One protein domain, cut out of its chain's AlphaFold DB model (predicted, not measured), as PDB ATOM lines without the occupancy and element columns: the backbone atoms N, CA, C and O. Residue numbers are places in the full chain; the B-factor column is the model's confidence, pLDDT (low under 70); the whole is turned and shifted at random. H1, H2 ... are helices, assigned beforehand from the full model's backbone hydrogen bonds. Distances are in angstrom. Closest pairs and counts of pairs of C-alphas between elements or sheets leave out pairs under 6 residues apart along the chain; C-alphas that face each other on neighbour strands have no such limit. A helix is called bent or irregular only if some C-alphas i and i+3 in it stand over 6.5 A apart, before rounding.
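Overview. This is residues 64 to 171 of the 257 residues of an uncharacterized protein of Pterula gracilis (UniProt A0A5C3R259). One very long helix, H1, makes the length of a rod; the short helix H2 and the bent helix H3 fold back beside it, and H3b packs on H1's first part. Residues 97 to 137 stand free. The printed part has 108 residues with three named helices, H1, H2, H3, and no named strand: all helix, extended, radius of gyration of the C-alphas 24.9 A, spans 82 by 22 by 17 A.

Arrangement. H1, residues 64 to 112, touches H3b, residues 155 to 163, with its residues 67 to 78 alone, at a shallow tilt of 21 degrees, opposite ways; the closest C-alphas, of Ile 71 and Leu 163, are 6.3 A apart. H3a, residues 137 to 152, is close to H1 but not clearly touching; the closest C-alphas, of Gln 85 and Gln 149, are 7.1 A apart. H2, residues 120 to 131, touches no helix. Every O i to N i+4 pair is within hydrogen-bond range in H1, H2, H3a and H3b.

Along the chain. H1 runs 72.7 A from C-alpha 64 at (98.087, 92.421, 143.159). H3, residues 137 to 163, assigned as one helix by its hydrogen bonds, is bent: C-alphas 152 and 155 are 6.7 A apart. H3a measures 23.1 A; H3b ends at C-alpha 163 (100.884, 102.571, 144.088).

Size, cuts and confidence. The printed part has no cut and no long link. In this model pLDDT is under 70 at residues 64 to 68, 111 to 137 and 165 to 171.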
ATOM      1  N   ARG A  64      96.919  92.015 143.968       56.25
ATOM      2  CA  ARG A  64      98.087  92.421 143.159       56.25
ATOM      3  C   ARG A  64      97.731  92.805 141.718       56.25
ATOM      4  O   ARG A  64      98.481  93.563 141.108       56.25
ATOM      5  N   GLU A  65      96.640  92.285 141.163       58.28
ATOM      6  CA  GLU A  65      96.207  92.600 139.793       58.28
ATOM      7  C   GLU A  65      95.450  93.931 139.704       58.28
ATOM      8  O   GLU A  65      95.688  94.710 138.780       58.28
ATOM      9  N   ALA A  66      94.645  94.261 140.720       58.91
ATOM     10  CA  ALA A  66      94.007  95.571 140.853       58.91
ATOM     11  C   ALA A  66      95.052  96.691 141.060       58.91
ATOM     12  O   ALA A  66      94.941  97.776 140.498       58.91
ATOM     13  N   GLY A  67      96.151  96.403 141.768       60.34
ATOM     14  CA  GLY A  67      97.279  97.337 141.881       60.34
ATOM     15  C   GLY A  67      97.990  97.614 140.548       60.34
ATOM     16  O   GLY A  67      98.360  98.753 140.274       60.34
ATOM     17  N   LYS A  68      98.157  96.601 139.687       66.12
ATOM     18  CA  LYS A  68      98.798  96.769 138.367       66.12
ATOM     19  C   LYS A  68      97.940  97.588 137.407       66.12
ATOM     20  O   LYS A  68      98.472  98.443 136.711       66.12
ATOM     21  N   THR A  69      96.632  97.342 137.389       73.19
ATOM     22  CA  THR A  69      95.686  98.097 136.552       73.19
ATOM     23  C   THR A  69      95.541  99.551 137.012       73.19
ATOM     24  O   THR A  69      95.440 100.450 136.180       73.19
ATOM     25  N   ALA A  70      95.631  99.816 138.320       73.00
ATOM     26  CA  ALA A  70      95.680 101.178 138.851       73.00
ATOM     27  C   ALA A  70      96.969 101.925 138.452       73.00
ATOM     28  O   ALA A  70      96.910 103.100 138.084       73.00
ATOM     29  N   ILE A  71      98.131 101.256 138.477       79.25
ATOM     30  CA  ILE A  71      99.407 101.846 138.030       79.25
ATOM     31  C   ILE A  71      99.330 102.226 136.550       79.25
ATOM     32  O   ILE A  71      99.561 103.386 136.221       79.25
ATOM     33  N   THR A  72      98.930 101.298 135.676       79.81
ATOM     34  CA  THR A  72      98.858 101.566 134.230       79.81
ATOM     35  C   THR A  72      97.847 102.660 133.897       79.81
ATOM     36  O   THR A  72      98.102 103.487 133.026       79.81
ATOM     37  N   ARG A  73      96.720 102.728 134.619       81.81
ATOM     38  CA  ARG A  73      95.745 103.822 134.488       81.81
ATOM     39  C   ARG A  73      96.345 105.173 134.885       81.81
ATOM     40  O   ARG A  73      96.133 106.162 134.186       81.81
ATOM     41  N   THR A  74      97.098 105.216 135.984       79.19
ATOM     42  CA  THR A  74      97.752 106.445 136.462       79.19
ATOM     43  C   THR A  74      98.846 106.896 135.487       79.19
ATOM     44  O   THR A  74      98.924 108.076 135.156       79.19
ATOM     45  N   GLU A  75      99.643 105.962 134.963       84.25
ATOM     46  CA  GLU A  75     100.662 106.218 133.935       84.25
ATOM     47  C   GLU A  75     100.047 106.740 132.634       84.25
ATOM     48  O   GLU A  75     100.495 107.756 132.106       84.25
ATOM     49  N   ALA A  76      98.972 106.113 132.148       83.25
ATOM     50  CA  ALA A  76      98.261 106.575 130.959       83.25
ATOM     51  C   ALA A  76      97.702 107.996 131.139       83.25
ATOM     52  O   ALA A  76      97.733 108.801 130.209       83.25
ATOM     53  N   ARG A  77      97.230 108.338 132.346       82.38
ATOM     54  CA  ARG A  77      96.752 109.692 132.655       82.38
ATOM     55  C   ARG A  77      97.882 110.722 132.661       82.38
ATOM     56  O   ARG A  77      97.676 111.818 132.151       82.38
ATOM     57  N   ILE A  78      99.052 110.365 133.194       86.19
ATOM     58  CA  ILE A  78     100.267 111.196 133.155       86.19
ATOM     59  C   ILE A  78     100.665 111.481 131.704       86.19
ATOM     60  O   ILE A  78     100.888 112.639 131.365       86.19
ATOM     61  N   VAL A  79     100.707 110.456 130.845       88.94
ATOM     62  CA  VAL A  79     101.048 110.619 129.420       88.94
ATOM     63  C   VAL A  79     100.035 111.519 128.718       88.94
ATOM     64  O   VAL A  79     100.424 112.486 128.072       88.94
ATOM     65  N   LYS A  80      98.736 111.272 128.918       87.25
ATOM     66  CA  LYS A  80      97.680 112.105 128.336       87.25
ATOM     67  C   LYS A  80      97.804 113.574 128.757       87.25
ATOM     68  O   LYS A  80      97.689 114.459 127.920       87.25
ATOM     69  N   LEU A  81      98.063 113.840 130.039       85.56
ATOM     70  CA  LEU A  81      98.277 115.209 130.513       85.56
ATOM     71  C   LEU A  81      99.531 115.836 129.903       85.56
ATOM     72  O   LEU A  81      99.505 117.011 129.571       85.56
ATOM     73  N   GLN A  82     100.614 115.083 129.715       88.12
ATOM     74  CA  GLN A  82     101.809 115.592 129.032       88.12
ATOM     75  C   GLN A  82     101.521 115.962 127.572       88.12
ATOM     76  O   GLN A  82     101.976 117.004 127.110       88.12
ATOM     77  N   GLU A  83     100.743 115.150 126.858       89.31
ATOM     78  CA  GLU A  83     100.316 115.452 125.486       89.31
ATOM     79  C   GLU A  83      99.445 116.716 125.436       89.31
ATOM     80  O   GLU A  83      99.697 117.606 124.624       89.31
ATOM     81  N   GLU A  84      98.478 116.841 126.352       87.38
ATOM     82  CA  GLU A  84      97.651 118.047 126.503       87.38
ATOM     83  C   GLU A  84      98.516 119.289 126.794       87.38
ATOM     84  O   GLU A  84      98.287 120.353 126.217       87.38
ATOM     85  N   GLN A  85      99.553 119.155 127.626       88.44
ATOM     86  CA  GLN A  85     100.490 120.235 127.949       88.44
ATOM     87  C   GLN A  85     101.321 120.686 126.746       88.44
ATOM     88  O   GLN A  85     101.532 121.886 126.567       88.44
ATOM     89  N   VAL A  86     101.795 119.744 125.926       89.31
ATOM     90  CA  VAL A  86     102.540 120.057 124.698       89.31
ATOM     91  C   VAL A  86     101.635 120.778 123.703       89.31
ATOM     92  O   VAL A  86     102.018 121.828 123.196       89.31
ATOM     93  N   ALA A  87     100.412 120.286 123.499       89.00
ATOM     94  CA  ALA A  87      99.443 120.929 122.614       89.00
ATOM     95  C   ALA A  87      99.067 122.351 123.086       89.00
ATOM     96  O   ALA A  87      98.941 123.271 122.275       89.00
ATOM     97  N   GLU A  88      98.917 122.558 124.400       86.00
ATOM     98  CA  GLU A  88      98.646 123.880 124.983       86.00
ATOM     99  C   GLU A  88      99.816 124.850 124.739       86.00
ATOM    100  O   GLU A  88      99.593 126.004 124.363       86.00
ATOM    101  N   LEU A  89     101.060 124.379 124.883       87.56
ATOM    102  CA  LEU A  89     102.258 125.167 124.585       87.56
ATOM    103  C   LEU A  89     102.356 125.518 123.100       87.56
ATOM    104  O   LEU A  89     102.587 126.678 122.775       87.56
ATOM    105  N   GLU A  90     102.148 124.558 122.200       89.81
ATOM    106  CA  GLU A  90     102.162 124.802 120.751       89.81
ATOM    107  C   GLU A  90     101.138 125.865 120.346       89.81
ATOM    108  O   GLU A  90     101.460 126.776 119.581       89.81
ATOM    109  N   LYS A  91      99.925 125.807 120.910       88.31
ATOM    110  CA  LYS A  91      98.888 126.815 120.664       88.31
ATOM    111  C   LYS A  91      99.307 128.198 121.171       88.31
ATOM    112  O   LYS A  91      99.104 129.183 120.466       88.31
ATOM    113  N   MET A  92      99.902 128.272 122.363       86.31
ATOM    114  CA  MET A  92     100.413 129.526 122.927       86.31
ATOM    115  C   MET A  92     101.522 130.122 122.045       86.31
ATOM    116  O   MET A  92     101.453 131.296 121.692       86.31
ATOM    117  N   TYR A  93     102.503 129.315 121.627       86.69
ATOM    118  CA  TYR A  93     103.567 129.750 120.713       86.69
ATOM    119  C   TYR A  93     103.025 130.188 119.351       86.69
ATOM    120  O   TYR A  93     103.516 131.161 118.785       86.69
ATOM    121  N   GLY A  94     102.015 129.491 118.826       88.25
ATOM    122  CA  GLY A  94     101.359 129.864 117.574       88.25
ATOM    123  C   GLY A  94     100.673 131.227 117.660       88.25
ATOM    124  O   GLY A  94     100.806 132.034 116.746       88.25
ATOM    125  N   MET A  95      99.988 131.507 118.773       85.62
ATOM    126  CA  MET A  95      99.383 132.818 119.014       85.62
ATOM    127  C   MET A  95     100.427 133.925 119.135       85.62
ATOM    128  O   MET A  95     100.266 134.968 118.517       85.62
ATOM    129  N   GLU A  96     101.514 133.689 119.866       84.44
ATOM    130  CA  GLU A  96     102.593 134.672 120.010       84.44
ATOM    131  C   GLU A  96     103.279 134.978 118.681       84.44
ATOM    132  O   GLU A  96     103.575 136.128 118.368       84.44
ATOM    133  N   ALA A  97     103.523 133.945 117.872       86.44
ATOM    134  CA  ALA A  97     104.087 134.123 116.543       86.44
ATOM    135  C   ALA A  97     103.169 134.983 115.664       86.44
ATOM    136  O   ALA A  97     103.664 135.831 114.922       86.44
ATOM    137  N   GLN A  98     101.850 134.793 115.769       86.94
ATOM    138  CA  GLN A  98     100.875 135.610 115.054       86.94
ATOM    139  C   GLN A  98     100.859 137.053 115.567       86.94
ATOM    140  O   GLN A  98     100.974 137.970 114.761       86.94
ATOM    141  N   ASP A  99     100.804 137.258 116.885       81.50
ATOM    142  CA  ASP A  99     100.826 138.590 117.503       81.50
ATOM    143  C   ASP A  99     102.101 139.357 117.106       81.50
ATOM    144  O   ASP A  99     102.043 140.544 116.782       81.50
ATOM    145  N   TYR A 100     103.246 138.671 117.053       83.19
ATOM    146  CA  TYR A 100     104.500 139.245 116.574       83.19
ATOM    147  C   TYR A 100     104.426 139.654 115.097       83.19
ATOM    148  O   TYR A 100     104.890 140.736 114.736       83.19
ATOM    149  N   LEU A 101     103.859 138.811 114.227       85.19
ATOM    150  CA  LEU A 101     103.699 139.134 112.806       85.19
ATOM    151  C   LEU A 101     102.767 140.331 112.599       85.19
ATOM    152  O   LEU A 101     103.122 141.243 111.851       85.19
ATOM    153  N   ASP A 102     101.636 140.359 113.300       84.19
ATOM    154  CA  ASP A 102     100.672 141.458 113.255       84.19
ATOM    155  C   ASP A 102     101.324 142.760 113.755       84.19
ATOM    156  O   ASP A 102     101.182 143.823 113.145       84.19
ATOM    157  N   GLU A 103     102.116 142.696 114.829       80.50
ATOM    158  CA  GLU A 103     102.867 143.848 115.323       80.50
ATOM    159  C   GLU A 103     103.911 144.329 114.305       80.50
ATOM    160  O   GLU A 103     104.040 145.536 114.070       80.50
ATOM    161  N   MET A 104     104.644 143.416 113.660       80.06
ATOM    162  CA  MET A 104     105.587 143.765 112.595       80.06
ATOM    163  C   MET A 104     104.883 144.430 111.407       80.06
ATOM    164  O   MET A 104     105.391 145.420 110.873       80.06
ATOM    165  N   GLU A 105     103.712 143.933 111.013       81.25
ATOM    166  CA  GLU A 105     102.900 144.506 109.941       81.25
ATOM    167  C   GLU A 105     102.392 145.911 110.310       81.25
ATOM    168  O   GLU A 105     102.547 146.863 109.537       81.25
ATOM    169  N   HIS A 106     101.882 146.092 111.531       77.94
ATOM    170  CA  HIS A 106     101.480 147.403 112.040       77.94
ATOM    171  C   HIS A 106     102.645 148.398 112.074       77.94
ATOM    172  O   HIS A 106     102.490 149.543 111.638       77.94
ATOM    173  N   ARG A 107     103.829 147.968 112.530       72.62
ATOM    174  CA  ARG A 107     105.050 148.790 112.507       72.62
ATOM    175  C   ARG A 107     105.428 149.174 111.074       72.62
ATOM    176  O   ARG A 107     105.785 150.325 110.824       72.62
ATOM    177  N   TYR A 108     105.321 148.239 110.132       77.38
ATOM    178  CA  TYR A 108     105.611 148.487 108.721       77.38
ATOM    179  C   TYR A 108     104.670 149.535 108.105       77.38
ATOM    180  O   TYR A 108     105.146 150.500 107.503       77.38
ATOM    181  N   TYR A 109     103.354 149.419 108.298       75.31
ATOM    182  CA  TYR A 109     102.403 150.403 107.764       75.31
ATOM    183  C   TYR A 109     102.469 151.754 108.473       75.31
ATOM    184  O   TYR A 109     102.348 152.792 107.820       75.31
ATOM    185  N   SER A 110     102.726 151.769 109.784       72.56
ATOM    186  CA  SER A 110     102.967 153.017 110.513       72.56
ATOM    187  C   SER A 110     104.158 153.781 109.922       72.56
ATOM    188  O   SER A 110     104.114 155.005 109.828       72.56
ATOM    189  N   ARG A 111     105.192 153.065 109.458       66.88
ATOM    190  CA  ARG A 111     106.375 153.646 108.809       66.88
ATOM    191  C   ARG A 111     106.084 154.224 107.422       66.88
ATOM    192  O   ARG A 111     106.693 155.218 107.048       66.88
ATOM    193  N   LEU A 112     105.165 153.628 106.657       67.94
ATOM    194  CA  LEU A 112     104.769 154.135 105.333       67.94
ATOM    195  C   LEU A 112     103.989 155.458 105.406       67.94
ATOM    196  O   LEU A 112     103.980 156.219 104.440       67.94
ATOM    197  N   HIS A 113     103.342 155.730 106.540       64.75
ATOM    198  CA  HIS A 113     102.557 156.943 106.768       64.75
ATOM    199  C   HIS A 113     103.298 158.040 107.544       64.75
ATOM    200  O   HIS A 113     102.762 159.140 107.688       64.75
ATOM    201  N   GLU A 114     104.523 157.786 108.007       62.16
ATOM    202  CA  GLU A 114     105.339 158.804 108.664       62.16
ATOM    203  C   GLU A 114     106.033 159.671 107.592       62.16
ATOM    204  O   GLU A 114     106.736 159.138 106.727       62.16
ATOM    205  N   PRO A 115     105.834 161.006 107.576       59.41
ATOM    206  CA  PRO A 115     106.529 161.870 106.629       59.41
ATOM    207  C   PRO A 115     108.033 161.715 106.853       59.41
ATOM    208  O   PRO A 115     108.472 161.763 107.996       59.41
ATOM    209  N   ALA A 116     108.808 161.522 105.780       60.69
ATOM    210  CA  ALA A 116     110.253 161.302 105.836       60.69
ATOM    211  C   ALA A 116     110.944 162.379 106.694       60.69
ATOM    212  O   ALA A 116     111.227 163.484 106.231       60.69
ATOM    213  N   VAL A 117     111.175 162.075 107.973       56.81
ATOM    214  CA  VAL A 117     111.839 162.994 108.890       56.81
ATOM    215  C   VAL A 117     113.316 163.006 108.509       56.81
ATOM    216  O   VAL A 117     113.960 161.963 108.453       56.81
ATOM    217  N   LEU A 118     113.843 164.201 108.242       56.47
ATOM    218  CA  LEU A 118     115.202 164.510 107.770       56.47
ATOM    219  C   LEU A 118     116.356 164.081 108.707       56.47
ATOM    220  O   LEU A 118     117.499 164.456 108.465       56.47
ATOM    221  N   ASP A 119     116.091 163.317 109.767       65.50
ATOM    222  CA  ASP A 119     117.053 163.022 110.832       65.50
ATOM    223  C   ASP A 119     117.255 161.505 110.985       65.50
ATOM    224  O   ASP A 119     116.618 160.826 111.798       65.50
ATOM    225  N   ALA A 120     118.119 160.959 110.125       64.88
ATOM    226  CA  ALA A 120     118.406 159.529 110.031       64.88
ATOM    227  C   ALA A 120     119.011 158.942 111.322       64.88
ATOM    228  O   ALA A 120     118.811 157.759 111.603       64.88
ATOM    229  N   GLU A 121     119.701 159.756 112.130       62.69
ATOM    230  CA  GLU A 121     120.302 159.326 113.399       62.69
ATOM    231  C   GLU A 121     119.242 159.069 114.473       62.69
ATOM    232  O   GLU A 121     119.207 157.980 115.046       62.69
ATOM    233  N   LYS A 122     118.293 159.996 114.671       65.06
ATOM    234  CA  LYS A 122     117.167 159.775 115.603       65.06
ATOM    235  C   LYS A 122     116.271 158.620 115.175       65.06
ATOM    236  O   LYS A 122     115.675 157.944 116.012       65.06
ATOM    237  N   HIS A 123     116.161 158.389 113.868       64.00
ATOM    238  CA  HIS A 123     115.430 157.249 113.331       64.00
ATOM    239  C   HIS A 123     116.159 155.920 113.618       64.00
ATOM    240  O   HIS A 123     115.513 154.944 113.999       64.00
ATOM    241  N   MET A 124     117.494 155.871 113.506       63.28
ATOM    242  CA  MET A 124     118.288 154.692 113.889       63.28
ATOM    243  C   MET A 124     118.287 154.425 115.402       63.28
ATOM    244  O   MET A 124     118.207 153.267 115.807       63.28
ATOM    245  N   GLU A 125     118.305 155.461 116.240       66.94
ATOM    246  CA  GLU A 125     118.239 155.327 117.705       66.94
ATOM    247  C   GLU A 125     116.876 154.780 118.180       66.94
ATOM    248  O   GLU A 125     116.789 153.901 119.046       66.94
ATOM    249  N   LYS A 126     115.781 155.205 117.535       64.94
ATOM    250  CA  LYS A 126     114.456 154.593 117.738       64.94
ATOM    251  C   LYS A 126     114.417 153.130 117.286       64.94
ATOM    252  O   LYS A 126     113.811 152.310 117.966       64.94
ATOM    253  N   LEU A 127     115.074 152.781 116.180       60.12
ATOM    254  CA  LEU A 127     115.155 151.395 115.702       60.12
ATOM    255  C   LEU A 127     115.929 150.489 116.666       60.12
ATOM    256  O   LEU A 127     115.477 149.381 116.943       60.12
ATOM    257  N   SER A 128     117.060 150.955 117.203       60.00
ATOM    258  CA  SER A 128     117.873 150.149 118.123       60.00
ATOM    259  C   SER A 128     117.177 149.939 119.472       60.00
ATOM    260  O   SER A 128     117.253 148.849 120.026       60.00
ATOM    261  N   SER A 129     116.435 150.931 119.973       61.69
ATOM    262  CA  SER A 129     115.678 150.797 121.232       61.69
ATOM    263  C   SER A 129     114.494 149.824 121.156       61.69
ATOM    264  O   SER A 129     114.058 149.321 122.189       61.69
ATOM    265  N   HIS A 130     113.992 149.520 119.954       57.66
ATOM    266  CA  HIS A 130     112.873 148.592 119.744       57.66
ATOM    267  C   HIS A 130     113.309 147.173 119.343       57.66
ATOM    268  O   HIS A 130     112.466 146.276 119.321       57.66
ATOM    269  N   ALA A 131     114.587 146.962 119.009       54.75
ATOM    270  CA  ALA A 131     115.112 145.665 118.576       54.75
ATOM    271  C   ALA A 131     115.348 144.684 119.743       54.75
ATOM    272  O   ALA A 131     115.246 143.477 119.546       54.75
ATOM    273  N   ASP A 132     115.589 145.195 120.955       53.09
ATOM    274  CA  ASP A 132     115.913 144.379 122.140       53.09
ATOM    275  C   ASP A 132     114.726 144.154 123.094       53.09
ATOM    276  O   ASP A 132     114.833 143.419 124.077       53.09
ATOM    277  N   ALA A 133     113.569 144.758 122.822       56.56
ATOM    278  CA  ALA A 133     112.396 144.659 123.685       56.56
ATOM    279  C   ALA A 133     111.589 143.388 123.383       56.56
ATOM    280  O   ALA A 133     110.454 143.458 122.913       56.56
ATOM    281  N   ARG A 134     112.154 142.210 123.672       56.25
ATOM    282  CA  ARG A 134     111.302 141.035 123.898       56.25
ATOM    283  C   ARG A 134     110.426 141.363 125.113       56.25
ATOM    284  O   ARG A 134     110.994 141.685 126.161       56.25
ATOM    285  N   PRO A 135     109.086 141.352 125.010       58.94
ATOM    286  CA  PRO A 135     108.253 141.755 126.128       58.94
ATOM    287  C   PRO A 135     108.508 140.805 127.313       58.94
ATOM    288  O   PRO A 135     108.343 139.591 127.165       58.94
ATOM    289  N   PRO A 136     108.893 141.312 128.501       62.31
ATOM    290  CA  PRO A 136     109.138 140.490 129.696       62.31
ATOM    291  C   PRO A 136     107.889 139.719 130.169       62.31
ATOM    292  O   PRO A 136     107.957 138.904 131.083       62.31
ATOM    293  N   GLN A 137     106.736 139.975 129.554       66.38
ATOM    294  CA  GLN A 137     105.444 139.378 129.870       66.38
ATOM    295  C   GLN A 137     105.278 137.944 129.342       66.38
ATOM    296  O   GLN A 137     104.486 137.191 129.910       66.38
ATOM    297  N   TRP A 138     106.032 137.537 128.313       71.12
ATOM    298  CA  TRP A 138     106.007 136.154 127.818       71.12
ATOM    299  C   TRP A 138     106.482 135.166 128.887       71.12
ATOM    300  O   TRP A 138     105.825 134.163 129.176       71.12
ATOM    301  N   ASP A 139     107.600 135.497 129.533       77.12
ATOM    302  CA  ASP A 139     108.185 134.677 130.592       77.12
ATOM    303  C   ASP A 139     107.211 134.526 131.772       77.12
ATOM    304  O   ASP A 139     107.097 133.443 132.354       77.12
ATOM    305  N   ASP A 140     106.434 135.572 132.074       83.00
ATOM    306  CA  ASP A 140     105.380 135.554 133.090       83.00
ATOM    307  C   ASP A 140     104.230 134.599 132.722       83.00
ATOM    308  O   ASP A 140     103.789 133.806 133.563       83.00
ATOM    309  N   GLN A 141     103.728 134.656 131.485       81.38
ATOM    310  CA  GLN A 141     102.624 133.802 131.026       81.38
ATOM    311  C   GLN A 141     103.037 132.330 130.965       81.38
ATOM    312  O   GLN A 141     102.333 131.465 131.497       81.38
ATOM    313  N   TYR A 142     104.221 132.050 130.416       85.75
ATOM    314  CA  TYR A 142     104.803 130.711 130.405       85.75
ATOM    315  C   TYR A 142     104.997 130.166 131.825       85.75
ATOM    316  O   TYR A 142     104.637 129.024 132.113       85.75
ATOM    317  N   THR A 143     105.509 130.985 132.749       86.12
ATOM    318  CA  THR A 143     105.719 130.574 134.145       86.12
ATOM    319  C   THR A 143     104.402 130.235 134.841       86.12
ATOM    320  O   THR A 143     104.333 129.234 135.559       86.12
ATOM    321  N   ARG A 144     103.338 131.017 134.610       85.50
ATOM    322  CA  ARG A 144     101.995 130.727 135.147       85.50
ATOM    323  C   ARG A 144     101.439 129.416 134.604       85.50
ATOM    324  O   ARG A 144     100.940 128.606 135.383       85.50
ATOM    325  N   LEU A 145     101.562 129.200 133.297       85.94
ATOM    326  CA  LEU A 145     101.113 127.974 132.643       85.94
ATOM    327  C   LEU A 145     101.867 126.758 133.187       85.94
ATOM    328  O   LEU A 145     101.254 125.816 133.681       85.94
ATOM    329  N   ARG A 146     103.201 126.829 133.230       87.06
ATOM    330  CA  ARG A 146     104.060 125.790 133.808       87.06
ATOM    331  C   ARG A 146     103.703 125.485 135.262       87.06
ATOM    332  O   ARG A 146     103.701 124.326 135.667       87.06
ATOM    333  N   HIS A 147     103.414 126.508 136.064       88.25
ATOM    334  CA  HIS A 147     103.022 126.312 137.456       88.25
ATOM    335  C   HIS A 147     101.690 125.561 137.576       88.25
ATOM    336  O   HIS A 147     101.607 124.611 138.353       88.25
ATOM    337  N   ALA A 148     100.677 125.937 136.790       85.19
ATOM    338  CA  ALA A 148      99.396 125.228 136.754       85.19
ATOM    339  C   ALA A 148      99.583 123.758 136.335       85.19
ATOM    340  O   ALA A 148      99.124 122.849 137.018       85.19
ATOM    341  N   GLN A 149     100.372 123.519 135.288       87.00
ATOM    342  CA  GLN A 149     100.711 122.176 134.810       87.00
ATOM    343  C   GLN A 149     101.389 121.311 135.885       87.00
ATOM    344  O   GLN A 149     101.077 120.129 136.041       87.00
ATOM    345  N   LEU A 150     102.305 121.891 136.665       86.25
ATOM    346  CA  LEU A 150     102.944 121.192 137.781       86.25
ATOM    347  C   LEU A 150     101.955 120.875 138.908       86.25
ATOM    348  O   LEU A 150     102.046 119.794 139.495       86.25
ATOM    349  N   GLN A 151     101.021 121.780 139.210       85.62
ATOM    350  CA  GLN A 151      99.978 121.531 140.206       85.62
ATOM    351  C   GLN A 151      99.097 120.336 139.821       85.62
ATOM    352  O   GLN A 151      98.798 119.523 140.695       85.62
ATOM    353  N   ASP A 152      98.783 120.181 138.533       83.12
ATOM    354  CA  ASP A 152      97.963 119.079 138.017       83.12
ATOM    355  C   ASP A 152      98.722 117.731 138.027       83.12
ATOM    356  O   ASP A 152      98.163 116.683 138.358       83.12
ATOM    357  N   MET A 153     100.028 117.737 137.736       84.69
ATOM    358  CA  MET A 153     100.846 116.512 137.635       84.69
ATOM    359  C   MET A 153     101.324 115.958 138.984       84.69
ATOM    360  O   MET A 153     101.444 114.742 139.166       84.69
ATOM    361  N   LEU A 154     101.623 116.830 139.952       84.00
ATOM    362  CA  LEU A 154     102.115 116.442 141.280       84.00
ATOM    363  C   LEU A 154     101.256 115.390 142.012       84.00
ATOM    364  O   LEU A 154     101.847 114.455 142.569       84.00
ATOM    365  N   PRO A 155      99.913 115.491 142.076       85.50
ATOM    366  CA  PRO A 155      99.097 114.478 142.740       85.50
ATOM    367  C   PRO A 155      99.206 113.108 142.059       85.50
ATOM    368  O   PRO A 155      99.326 112.106 142.764       85.50
ATOM    369  N   LEU A 156      99.275 113.058 140.725       84.75
ATOM    370  CA  LEU A 156      99.408 111.809 139.968       84.75
ATOM    371  C   LEU A 156     100.757 111.135 140.208       84.75
ATOM    372  O   LEU A 156     100.807 109.933 140.456       84.75
ATOM    373  N   TYR A 157     101.852 111.900 140.239       83.81
ATOM    374  CA  TYR A 157     103.162 111.353 140.604       83.81
ATOM    375  C   TYR A 157     103.201 110.841 142.046       83.81
ATOM    376  O   TYR A 157     103.809 109.808 142.322       83.81
ATOM    377  N   ARG A 158     102.529 111.525 142.982       84.06
ATOM    378  CA  ARG A 158     102.400 111.043 144.367       84.06
ATOM    379  C   ARG A 158     101.567 109.767 144.444       84.06
ATOM    380  O   ARG A 158     101.903 108.883 145.226       84.06
ATOM    381  N   GLN A 159     100.500 109.666 143.655       81.81
ATOM    382  CA  GLN A 159      99.674 108.468 143.559       81.81
ATOM    383  C   GLN A 159     100.471 107.307 142.966       81.81
ATOM    384  O   GLN A 159     100.507 106.239 143.567       81.81
ATOM    385  N   LEU A 160     101.209 107.536 141.880       83.31
ATOM    386  CA  LEU A 160     102.103 106.547 141.284       83.31
ATOM    387  C   LEU A 160     103.170 106.093 142.285       83.31
ATOM    388  O   LEU A 160     103.336 104.897 142.484       83.31
ATOM    389  N   ALA A 161     103.816 107.009 143.012       79.88
ATOM    390  CA  ALA A 161     104.797 106.666 144.045       79.88
ATOM    391  C   ALA A 161     104.203 105.889 145.240       79.88
ATOM    392  O   ALA A 161     104.930 105.174 145.930       79.88
ATOM    393  N   ARG A 162     102.899 106.034 145.512       77.75
ATOM    394  CA  ARG A 162     102.176 105.248 146.528       77.75
ATOM    395  C   ARG A 162     101.773 103.870 146.006       77.75
ATOM    396  O   ARG A 162     101.828 102.904 146.763       77.75
ATOM    397  N   LEU A 163     101.343 103.796 144.746       75.62
ATOM    398  CA  LEU A 163     100.884 102.571 144.088       75.62
ATOM    399  C   LEU A 163     102.043 101.675 143.663       75.62
ATOM    400  O   LEU A 163     101.909 100.457 143.691       75.62
ATOM    401  N   GLN A 164     103.181 102.262 143.297       75.56
ATOM    402  CA  GLN A 164     104.409 101.550 143.004       75.56
ATOM    403  C   GLN A 164     105.044 101.164 144.349       75.56
ATOM    404  O   GLN A 164     105.652 102.014 145.007       75.56
ATOM    405  N   PRO A 165     104.933  99.900 144.814       58.19
ATOM    406  CA  PRO A 165     105.773  99.468 145.921       58.19
ATOM    407  C   PRO A 165     107.213  99.737 145.493       58.19
ATOM    408  O   PRO A 165     107.550  99.441 144.349       58.19
ATOM    409  N   ARG A 166     108.042 100.333 146.362       54.97
ATOM    410  CA  ARG A 166     109.467 100.600 146.103       54.97
ATOM    411  C   ARG A 166     110.136  99.338 145.543       54.97
ATOM    412  O   ARG A 166     110.656  98.523 146.307       54.97
ATOM    413  N   GLN A 167     110.151  99.176 144.222       47.00
ATOM    414  CA  GLN A 167     110.667  97.967 143.580       47.00
ATOM    415  C   GLN A 167     112.176  97.819 143.840       47.00
ATOM    416  O   GLN A 167     112.696  96.714 143.774       47.00
ATOM    417  N   GLY A 168     112.858  98.896 144.257       44.97
ATOM    418  CA  GLY A 168     114.249  98.867 144.716       44.97
ATOM    419  C   GLY A 168     114.477  98.629 146.218       44.97
ATOM    420  O   GLY A 168     115.591  98.292 146.591       44.97
ATOM    421  N   SER A 169     113.471  98.772 147.096       46.62
ATOM    422  CA  SER A 169     113.633  98.514 148.548       46.62
ATOM    423  C   SER A 169     112.814  97.327 149.061       46.62
ATOM    424  O   SER A 169     112.813  97.055 150.259       46.62
ATOM    425  N   THR A 170     112.069  96.662 148.175       46.22
ATOM    426  CA  THR A 170     111.241  95.490 148.490       46.22
ATOM    427  C   THR A 170     111.460  94.317 147.529       46.22
ATOM    428  O   THR A 170     110.630  93.421 147.455       46.22
ATOM    429  N   GLN A 171     112.655  94.188 146.946       46.97
ATOM    430  CA  GLN A 171     113.338  92.908 147.162       46.97
ATOM    431  C   GLN A 171     113.902  92.944 148.581       46.97
ATOM    432  O   GLN A 171     115.104  93.026 148.800       46.97
TER     433      GLN A 171